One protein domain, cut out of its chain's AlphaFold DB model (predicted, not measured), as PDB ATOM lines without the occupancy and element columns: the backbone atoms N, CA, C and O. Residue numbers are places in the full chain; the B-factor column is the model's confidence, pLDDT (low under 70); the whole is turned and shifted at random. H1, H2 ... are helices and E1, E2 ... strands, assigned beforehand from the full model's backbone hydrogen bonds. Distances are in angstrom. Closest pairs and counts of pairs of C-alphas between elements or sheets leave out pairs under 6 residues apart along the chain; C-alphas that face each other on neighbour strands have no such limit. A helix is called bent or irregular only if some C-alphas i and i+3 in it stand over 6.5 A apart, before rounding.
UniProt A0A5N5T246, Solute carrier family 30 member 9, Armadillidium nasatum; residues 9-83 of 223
ATOM      1  N   GLU A   9     108.521 119.757 117.155       85.88
ATOM      2  CA  GLU A   9     108.293 118.606 116.267       85.88
ATOM      3  C   GLU A   9     108.564 117.264 116.969       85.88
ATOM      4  O   GLU A   9     107.780 116.326 116.854       85.88
ATOM      5  N   ASP A  10     109.611 117.193 117.800       83.81
ATOM      6  CA  ASP A  10     109.993 115.972 118.529       83.81
ATOM      7  C   ASP A  10     108.975 115.583 119.621       83.81
ATOM      8  O   ASP A  10     109.050 114.505 120.217       83.81
ATOM      9  N   LEU A  11     108.043 116.483 119.944       82.81
ATOM     10  CA  LEU A  11     107.107 116.362 121.061       82.81
ATOM     11  C   LEU A  11     105.670 116.057 120.608       82.81
ATOM     12  O   LEU A  11     104.807 115.854 121.467       82.81
ATOM     13  N   GLU A  12     105.384 116.034 119.304       82.56
ATOM     14  CA  GLU A  12     104.016 115.881 118.782       82.56
ATOM     15  C   GLU A  12     103.416 114.501 119.073       82.56
ATOM     16  O   GLU A  12     102.243 114.401 119.446       82.56
ATOM     17  N   ASP A  13     104.244 113.457 119.002       84.31
ATOM     18  CA  ASP A  13     103.846 112.061 119.228       84.31
ATOM     19  C   ASP A  13     103.697 111.697 120.717       84.31
ATOM     20  O   ASP A  13     103.256 110.598 121.073       84.31
ATOM     21  N   LEU A  14     104.069 112.606 121.621       87.75
ATOM     22  CA  LEU A  14     104.069 112.349 123.057       87.75
ATOM     23  C   LEU A  14     102.695 112.580 123.690       87.75
ATOM     24  O   LEU A  14     101.910 113.451 123.309       87.75
ATOM     25  N   ARG A  15     102.421 111.829 124.764       86.88
ATOM     26  CA  ARG A  15     101.209 112.023 125.570       86.88
ATOM     27  C   ARG A  15     101.200 113.426 126.181       86.88
ATOM     28  O   ARG A  15     101.995 113.731 127.070       86.88
ATOM     29  N   LYS A  16     100.243 114.247 125.742       88.94
ATOM     30  CA  LYS A  16     100.040 115.626 126.201       88.94
ATOM     31  C   LYS A  16      98.942 115.735 127.255       88.94
ATOM     32  O   LYS A  16      97.893 115.102 127.154       88.94
ATOM     33  N   THR A  17      99.178 116.565 128.263       88.81
ATOM     34  CA  THR A  17      98.188 116.958 129.272       88.81
ATOM     35  C   THR A  17      98.108 118.477 129.301       88.81
ATOM     36  O   THR A  17      99.131 119.148 129.372       88.81
ATOM     37  N   ASN A  18      96.899 119.033 129.274       86.31
ATOM     38  CA  ASN A  18      96.713 120.477 129.380       86.31
ATOM     39  C   ASN A  18      96.524 120.888 130.841       86.31
ATOM     40  O   ASN A  18      95.713 120.308 131.570       86.31
ATOM     41  N   ARG A  19      97.268 121.908 131.270       82.31
ATOM     42  CA  ARG A  19      97.109 122.569 132.568       82.31
ATOM     43  C   ARG A  19      96.761 124.034 132.337       82.31
ATOM     44  O   ARG A  19      97.226 124.642 131.378       82.31
ATOM     45  N   ARG A  20      95.920 124.607 133.202       79.25
ATOM     46  CA  ARG A  20      95.662 126.054 133.162       79.25
ATOM     47  C   ARG A  20      96.977 126.794 133.408       79.25
ATOM     48  O   ARG A  20      97.746 126.370 134.272       79.25
ATOM     49  N   SER A  21      97.229 127.848 132.632       76.19
ATOM     50  CA  SER A  21      98.371 128.724 132.890       76.19
ATOM     51  C   SER A  21      98.173 129.422 134.245       76.19
ATOM     52  O   SER A  21      97.034 129.745 134.591       76.19
ATOM     53  N   PRO A  22      99.243 129.651 135.029       75.12
ATOM     54  CA  PRO A  22      99.197 130.531 136.196       75.12
ATOM     55  C   PRO A  22      98.748 131.956 135.849       75.12
ATOM     56  O   PRO A  22      98.270 132.676 136.723       75.12
ATOM     57  N   PHE A  23      98.899 132.356 134.585       72.94
ATOM     58  CA  PHE A  23      98.489 133.656 134.078       72.94
ATOM     59  C   PHE A  23      97.116 133.556 133.409       72.94
ATOM     60  O   PHE A  23      96.909 132.775 132.484       72.94
ATOM     61  N   GLU A  24      96.178 134.380 133.871       68.25
ATOM     62  CA  GLU A  24      94.757 134.328 133.496       68.25
ATOM     63  C   GLU A  24      94.508 134.586 131.995       68.25
ATOM     64  O   GLU A  24      93.550 134.068 131.426       68.25
ATOM     65  N   ASN A  25      95.412 135.332 131.344       76.06
ATOM     66  CA  ASN A  25      95.327 135.727 129.932       76.06
ATOM     67  C   ASN A  25      96.209 134.894 128.990       76.06
ATOM     68  O   ASN A  25      96.286 135.200 127.799       76.06
ATOM     69  N   GLU A  26      96.904 133.876 129.495       78.00
ATOM     70  CA  GLU A  26      97.756 133.032 128.662       78.00
ATOM     71  C   GLU A  26      97.055 131.731 128.268       78.00
ATOM     72  O   GLU A  26      96.265 131.177 129.044       78.00
ATOM     73  N   PRO A  27      97.349 131.203 127.066       81.50
ATOM     74  CA  PRO A  27      96.819 129.917 126.656       81.50
ATOM     75  C   PRO A  27      97.230 128.812 127.647       81.50
ATOM     76  O   PRO A  27      98.286 128.897 128.283       81.50
ATOM     77  N   PRO A  28      96.416 127.750 127.786       80.69
ATOM     78  CA  PRO A  28      96.745 126.612 128.636       80.69
ATOM     79  C   PRO A  28      98.132 126.046 128.317       80.69
ATOM     80  O   PRO A  28      98.490 125.848 127.155       80.69
ATOM     81  N   ILE A  29      98.901 125.737 129.358       83.38
ATOM     82  CA  ILE A  29     100.241 125.174 129.220       83.38
ATOM     83  C   ILE A  29     100.106 123.684 128.906       83.38
ATOM     84  O   ILE A  29      99.466 122.926 129.643       83.38
ATOM     85  N   THR A  30     100.740 123.257 127.816       86.44
ATOM     86  CA  THR A  30     100.848 121.839 127.460       86.44
ATOM     87  C   THR A  30     102.029 121.222 128.210       86.44
ATOM     88  O   THR A  30     103.169 121.663 128.062       86.44
ATOM     89  N   VAL A  31     101.758 120.208 129.031       87.06
ATOM     90  CA  VAL A  31     102.765 119.454 129.789       87.06
ATOM     91  C   VAL A  31     102.842 118.007 129.310       87.06
ATOM     92  O   VAL A  31     101.841 117.404 128.921       87.06
ATOM     93  N   TYR A  32     104.050 117.455 129.373       89.44
ATOM     94  CA  TYR A  32     104.397 116.112 128.910       89.44
ATOM     95  C   TYR A  32     104.953 115.285 130.069       89.44
ATOM     96  O   TYR A  32     105.489 115.831 131.038       89.44
ATOM     97  N   TRP A  33     104.852 113.961 129.969       89.38
ATOM     98  CA  TRP A  33     105.446 113.063 130.955       89.38
ATOM     99  C   TRP A  33     106.969 113.088 130.857       89.38
ATOM    100  O   TRP A  33     107.536 112.816 129.803       89.38
ATOM    101  N   ARG A  34     107.635 113.373 131.982       89.56
ATOM    102  CA  ARG A  34     109.097 113.518 132.043       89.56
ATOM    103  C   ARG A  34     109.840 112.307 131.469       89.56
ATOM    104  O   ARG A  34     110.745 112.486 130.667       89.56
ATOM    105  N   LYS A  35     109.407 111.092 131.824       89.12
ATOM    106  CA  LYS A  35     110.013 109.835 131.357       89.12
ATOM    107  C   LYS A  35     109.987 109.705 129.831       89.12
ATOM    108  O   LYS A  35     110.969 109.270 129.235       89.12
ATOM    109  N   ASP A  36     108.881 110.096 129.204       89.75
ATOM    110  CA  ASP A  36     108.732 109.980 127.756       89.75
ATOM    111  C   ASP A  36     109.587 111.044 127.047       89.75
ATOM    112  O   ASP A  36     110.295 110.721 126.096       89.75
ATOM    113  N   VAL A  37     109.621 112.274 127.578       89.50
ATOM    114  CA  VAL A  37     110.485 113.362 127.081       89.50
ATOM    115  C   VAL A  37     111.969 112.995 127.181       89.50
ATOM    116  O   VAL A  37     112.710 113.206 126.226       89.50
ATOM    117  N   GLU A  38     112.404 112.409 128.299       88.88
ATOM    118  CA  GLU A  38     113.783 111.933 128.483       88.88
ATOM    119  C   GLU A  38     114.135 110.835 127.471       88.88
ATOM    120  O   GLU A  38     115.214 110.860 126.880       88.88
ATOM    121  N   SER A  39     113.208 109.912 127.203       86.81
ATOM    122  CA  SER A  39     113.421 108.864 126.200       86.81
ATOM    123  C   SER A  39     113.577 109.429 124.783       86.81
ATOM    124  O   SER A  39     114.442 108.974 124.034       86.81
ATOM    125  N   THR A  40     112.793 110.449 124.425       87.38
ATOM    126  CA  THR A  40     112.915 111.145 123.139       87.38
ATOM    127  C   THR A  40     114.208 111.952 123.072       87.38
ATOM    128  O   THR A  40     114.907 111.894 122.065       87.38
ATOM    129  N   ALA A  41     114.596 112.624 124.159       86.94
ATOM    130  CA  ALA A  41     115.864 113.345 124.239       86.94
ATOM    131  C   ALA A  41     117.069 112.418 124.020       86.94
ATOM    132  O   ALA A  41     117.963 112.756 123.247       86.94
ATOM    133  N   ILE A  42     117.067 111.228 124.629       89.00
ATOM    134  CA  ILE A  42     118.119 110.221 124.422       89.00
ATOM    135  C   ILE A  42     118.126 109.723 122.970       89.00
ATOM    136  O   ILE A  42     119.199 109.515 122.415       89.00
ATOM    137  N   LYS A  43     116.964 109.567 122.323       88.88
ATOM    138  CA  LYS A  43     116.903 109.185 120.901       88.88
ATOM    139  C   LYS A  43     117.498 110.251 119.977       88.88
ATOM    140  O   LYS A  43     118.211 109.892 119.048       88.88
ATOM    141  N   VAL A  44     117.214 111.531 120.227       87.69
ATOM    142  CA  VAL A  44     117.676 112.652 119.385       87.69
ATOM    143  C   VAL A  44     119.163 112.946 119.605       87.69
ATOM    144  O   VAL A  44     119.915 113.108 118.649       87.69
ATOM    145  N   TRP A  45     119.604 112.986 120.864       86.38
ATOM    146  CA  TRP A  45     120.967 113.384 121.239       86.38
ATOM    147  C   TRP A  45     121.916 112.199 121.476       86.38
ATOM    148  O   TRP A  45     123.104 112.388 121.742       86.38
ATOM    149  N   GLY A  46     121.408 110.968 121.396       87.69
ATOM    150  CA  GLY A  46     122.142 109.710 121.563       87.69
ATOM    151  C   GLY A  46     122.469 109.351 123.017       87.69
ATOM    152  O   GLY A  46     122.338 108.195 123.414       87.69
ATOM    153  N   SER A  47     122.884 110.321 123.834       89.94
ATOM    154  CA  SER A  47     123.205 110.109 125.250       89.94
ATOM    155  C   SER A  47     122.918 111.348 126.097       89.94
ATOM    156  O   SER A  47     122.932 112.478 125.605       89.94
ATOM    157  N   LEU A  48     122.686 111.132 127.395       84.31
ATOM    158  CA  LEU A  48     122.409 112.214 128.342       84.31
ATOM    159  C   LEU A  48     123.631 113.128 128.552       84.31
ATOM    160  O   LEU A  48     123.478 114.338 128.683       84.31
ATOM    161  N   GLU A  49     124.843 112.570 128.500       88.31
ATOM    162  CA  GLU A  49     126.088 113.333 128.667       88.31
ATOM    163  C   GLU A  49     126.300 114.356 127.540       88.31
ATOM    164  O   GLU A  49     126.737 115.483 127.782       88.31
ATOM    165  N   VAL A  50     125.957 113.990 126.298       89.94
ATOM    166  CA  VAL A  50     126.045 114.897 125.140       89.94
ATOM    167  C   VAL A  50     125.064 116.058 125.293       89.94
ATOM    168  O   VAL A  50     125.438 117.212 125.066       89.94
ATOM    169  N   LEU A  51     123.840 115.769 125.740       88.12
ATOM    170  CA  LEU A  51     122.822 116.782 126.005       88.12
ATOM    171  C   LEU A  51     123.269 117.767 127.098       88.12
ATOM    172  O   LEU A  51     123.148 118.982 126.929       88.12
ATOM    173  N   GLU A  52     123.821 117.264 128.205       87.25
ATOM    174  CA  GLU A  52     124.326 118.105 129.295       87.25
ATOM    175  C   GLU A  52     125.487 118.993 128.848       87.25
ATOM    176  O   GLU A  52     125.540 120.177 129.199       87.25
ATOM    177  N   LYS A  53     126.396 118.459 128.028       90.69
ATOM    178  CA  LYS A  53     127.515 119.227 127.474       90.69
ATOM    179  C   LYS A  53     127.032 120.365 126.572       90.69
ATOM    180  O   LYS A  53     127.561 121.477 126.664       90.69
ATOM    181  N   GLU A  54     126.016 120.115 125.748       88.62
ATOM    182  CA  GLU A  54     125.424 121.141 124.883       88.62
ATOM    183  C   GLU A  54     124.652 122.193 125.695       88.62
ATOM    184  O   GLU A  54     124.768 123.394 125.436       88.62
ATOM    185  N   LYS A  55     123.954 121.777 126.759       87.62
ATOM    186  CA  LYS A  55     123.306 122.693 127.710       87.62
ATOM    187  C   LYS A  55     124.320 123.616 128.386       87.62
ATOM    188  O   LYS A  55     124.151 124.833 128.362       87.62
ATOM    189  N   GLN A  56     125.424 123.067 128.898       90.31
ATOM    190  CA  GLN A  56     126.501 123.866 129.497       90.31
ATOM    191  C   GLN A  56     127.127 124.853 128.505       90.31
ATOM    192  O   GLN A  56     127.562 125.939 128.894       90.31
ATOM    193  N   LYS A  57     127.212 124.482 127.225       91.81
ATOM    194  CA  LYS A  57     127.694 125.372 126.168       91.81
ATOM    195  C   LYS A  57     126.732 126.544 125.951       91.81
ATOM    196  O   LYS A  57     127.181 127.682 126.045       91.81
ATOM    197  N   ARG A  58     125.426 126.292 125.794       88.12
ATOM    198  CA  ARG A  58     124.421 127.366 125.666       88.12
ATOM    199  C   ARG A  58     124.350 128.267 126.896       88.12
ATOM    200  O   ARG A  58     124.220 129.476 126.739       88.12
ATOM    201  N   ASP A  59     124.488 127.712 128.098       88.62
ATOM    202  CA  ASP A  59     124.506 128.507 129.331       88.62
ATOM    203  C   ASP A  59     125.729 129.435 129.391       88.62
ATOM    204  O   ASP A  59     125.618 130.584 129.827       88.62
ATOM    205  N   ARG A  60     126.897 128.969 128.924       92.44
ATOM    206  CA  ARG A  60     128.089 129.821 128.770       92.44
ATOM    207  C   ARG A  60     127.867 130.911 127.727       92.44
ATOM    208  O   ARG A  60     128.138 132.073 128.015       92.44
ATOM    209  N   ASP A  61     127.331 130.563 126.564       91.56
ATOM    210  CA  ASP A  61     127.072 131.525 125.489       91.56
ATOM    211  C   ASP A  61     126.042 132.584 125.912       91.56
ATOM    212  O   ASP A  61     126.217 133.768 125.631       91.56
ATOM    213  N   MET A  62     125.012 132.188 126.666       88.12
ATOM    214  CA  MET A  62     124.008 133.097 127.218       88.12
ATOM    215  C   MET A  62     124.612 134.056 128.248       88.12
ATOM    216  O   MET A  62     124.306 135.247 128.222       88.12
ATOM    217  N   LYS A  63     125.502 133.572 129.127       92.19
ATOM    218  CA  LYS A  63     126.249 134.433 130.063       92.19
ATOM    219  C   LYS A  63     127.129 135.432 129.315       92.19
ATOM    220  O   LYS A  63     127.051 136.625 129.591       92.19
ATOM    221  N   ASN A  64     127.870 134.969 128.309       94.44
ATOM    222  CA  ASN A  64     128.690 135.832 127.458       94.44
ATOM    223  C   ASN A  64     127.835 136.890 126.739       94.44
ATOM    224  O   ASN A  64     128.211 138.060 126.664       94.44
ATOM    225  N   TYR A  65     126.658 136.504 126.243       88.12
ATOM    226  CA  TYR A  65     125.717 137.419 125.603       88.12
ATOM    227  C   TYR A  65     125.141 138.445 126.588       88.12
ATOM    228  O   TYR A  65     125.046 139.629 126.262       88.12
ATOM    229  N   GLN A  66     124.799 138.030 127.810       89.62
ATOM    230  CA  GLN A  66     124.350 138.941 128.866       89.62
ATOM    231  C   GLN A  66     125.440 139.945 129.254       89.62
ATOM    232  O   GLN A  66     125.153 141.138 129.378       89.62
ATOM    233  N   GLU A  67     126.687 139.497 129.396       92.62
ATOM    234  CA  GLU A  67     127.836 140.376 129.636       92.62
ATOM    235  C   GLU A  67     128.039 141.361 128.480       92.62
ATOM    236  O   GLU A  67     128.208 142.564 128.705       92.62
ATOM    237  N   TYR A  68     127.938 140.886 127.237       92.75
ATOM    238  CA  TYR A  68     127.996 141.731 126.048       92.75
ATOM    239  C   TYR A  68     126.886 142.792 126.043       92.75
ATOM    240  O   TYR A  68     127.165 143.979 125.853       92.75
ATOM    241  N   LEU A  69     125.636 142.406 126.319       92.31
ATOM    242  CA  LEU A  69     124.508 143.334 126.419       92.31
ATOM    243  C   LEU A  69     124.707 144.364 127.530       92.31
ATOM    244  O   LEU A  69     124.363 145.536 127.357       92.31
ATOM    245  N   PHE A  70     125.270 143.953 128.664       93.94
ATOM    246  CA  PHE A  70     125.585 144.862 129.759       93.94
ATOM    247  C   PHE A  70     126.604 145.924 129.324       93.94
ATOM    248  O   PHE A  70     126.385 147.122 129.544       93.94
ATOM    249  N   GLN A  71     127.674 145.508 128.643       93.25
ATOM    250  CA  GLN A  71     128.663 146.431 128.085       93.25
ATOM    251  C   GLN A  71     128.043 147.349 127.026       93.25
ATOM    252  O   GLN A  71     128.236 148.566 127.078       93.25
ATOM    253  N   LEU A  72     127.225 146.805 126.121       92.94
ATOM    254  CA  LEU A  72     126.528 147.574 125.091       92.94
ATOM    255  C   LEU A  72     125.622 148.646 125.712       92.94
ATOM    256  O   LEU A  72     125.690 149.816 125.337       92.94
ATOM    257  N   LYS A  73     124.828 148.285 126.725       91.19
ATOM    258  CA  LYS A  73     123.947 149.216 127.444       91.19
ATOM    259  C   LYS A  73     124.740 150.328 128.132       91.19
ATOM    260  O   LYS A  73     124.297 151.477 128.144       91.19
ATOM    261  N   LYS A  74     125.920 150.016 128.680       90.81
ATOM    262  CA  LYS A  74     126.827 151.004 129.285       90.81
ATOM    263  C   LYS A  74     127.369 151.984 128.240       90.81
ATOM    264  O   LYS A  74     127.359 153.191 128.482       90.81
ATOM    265  N   VAL A  75     127.784 151.484 127.076       90.62
ATOM    266  CA  VAL A  75     128.251 152.313 125.951       90.62
ATOM    267  C   VAL A  75     127.129 153.210 125.429       90.62
ATOM    268  O   VAL A  75     127.325 154.418 125.312       90.62
ATOM    269  N   LEU A  76     125.936 152.655 125.201       87.56
ATOM    270  CA  LEU A  76     124.764 153.415 124.756       87.56
ATOM    271  C   LEU A  76     124.370 154.499 125.762       87.56
ATOM    272  O   LEU A  76     124.094 155.627 125.365       87.56
ATOM    273  N   ARG A  77     124.413 154.200 127.064       87.31
ATOM    274  CA  ARG A  77     124.149 155.184 128.123       87.31
ATOM    275  C   ARG A  77     125.157 156.335 128.094       87.31
ATOM    276  O   ARG A  77     124.766 157.492 128.234       87.31
ATOM    277  N   ASN A  78     126.440 156.038 127.886       88.56
ATOM    278  CA  ASN A  78     127.475 157.066 127.743       88.56
ATOM    279  C   ASN A  78     127.272 157.902 126.470       88.56
ATOM    280  O   ASN A  78     127.439 159.121 126.508       88.56
ATOM    281  N   TYR A  79     126.870 157.267 125.366       83.00
ATOM    282  CA  TYR A  79     126.557 157.951 124.113       83.00
ATOM    283  C   TYR A  79     125.340 158.875 124.253       83.00
ATOM    284  O   TYR A  79     125.424 160.038 123.870       83.00
ATOM    285  N   GLN A  80     124.253 158.403 124.875       82.00
ATOM    286  CA  GLN A  80     123.061 159.205 125.183       82.00
ATOM    287  C   GLN A  80     123.375 160.381 126.111       82.00
ATOM    288  O   GLN A  80     122.865 161.477 125.912       82.00
ATOM    289  N   LYS A  81     124.242 160.183 127.114       81.81
ATOM    290  CA  LYS A  81     124.665 161.268 128.010       81.81
ATOM    291  C   LYS A  81     125.469 162.346 127.273       81.81
ATOM    292  O   LYS A  81     125.373 163.516 127.626       81.81
ATOM    293  N   LYS A  82     126.271 161.955 126.275       86.00
ATOM    294  CA  LYS A  82     127.090 162.874 125.469       86.00
ATOM    295  C   LYS A  82     126.281 163.574 124.372       86.00
ATOM    296  O   LYS A  82     126.560 164.727 124.069       86.00
ATOM    297  N   ASN A  83     125.290 162.886 123.811       82.62
ATOM    298  CA  ASN A  83     124.382 163.394 122.787       82.62
ATOM    299  C   ASN A  83     122.938 163.267 123.295       82.62
ATOM    300  O   ASN A  83     122.265 162.280 122.975       82.62
TER     301      ASN A  83
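AT A GLANCE: This is residues 9 to 83 of the 223 residues of the protein "Solute carrier family 30 member 9" of Armadillidium nasatum (UniProt A0A5N5T246). A long single helix, H2, meets the end of a short helix, H1, in an L-shaped corner, and a small two-stranded hairpin, E1 and E2, continues from the other end of H1. Most of H2 sticks out as a bare arm: residues 55 to 83, of which 55 to 82 belong to H2, stand free of the rest. The printed part has 75 residues with two named strands and two named helices, in the order E1, E2, H1, H2 along the chain; the sheet, in the order E1 - E2, is antiparallel, and the class is mostly helix. The whole is extended, with a radius of gyration of the C-alphas of 19.9 A, and its outline is flat, but only just, with spans of 57 by 38 by 18 A.

IN THESE COORDINATES: The printed part begins at Glu 9, and strand E1 follows at residues 16 to 19, with C-alpha 16 at (100.040, 115.626, 126.201). Strand E2 holds residues 29 to 32. Helix H1 holds residues 34 to 45 and is 16.1 A long from first to last C-alpha, beginning with C-alpha 34 at (109.097, 113.518, 132.043). Helix H2 holds residues 48 to 82 and is 51.0 A long, ending with C-alpha 82 at (127.090, 162.874, 125.469). Neither helix is bent.

HOW THE PARTS SIT: E1 and E2 form a hairpin of antiparallel strands, with an angle of 141 degrees between their directions. The C-alphas of Asn 18 and Thr 30 face each other at 4.8 A. N 17 and O 31 are within hydrogen-bond range at 2.9 A, and so are N 29 and O 19 at 2.8 A. H1 and H2 touch only at the corner by their link, residues 41 to 45 of H1 with residues 48 to 51 of H2. Their closest C-alphas are those of Trp 45 and Leu 51, 6.1 A apart. The lines of the two helices are about perpendicular, at 87 degrees. E1 is apart from H1, and both strands are apart from H2. In H1 and H2 every O i to N i+4 pair is within hydrogen-bond range.

THE WHOLE: The two C-alphas farthest apart are those of Arg 15 and Lys 82, at 57.1 A. Without the stretch that stands free, the remaining 46 residues span 38 by 22 by 17 A. The printed part has no cut. The links from E2 to H1 and from H1 to H2 are tight, and the link from E1 to E2, with 9 residues, is short; no link is long. The mean pLDDT of the printed part is 86.8, and one residue, Glu 24 in the link between E1 and E2, is under 70.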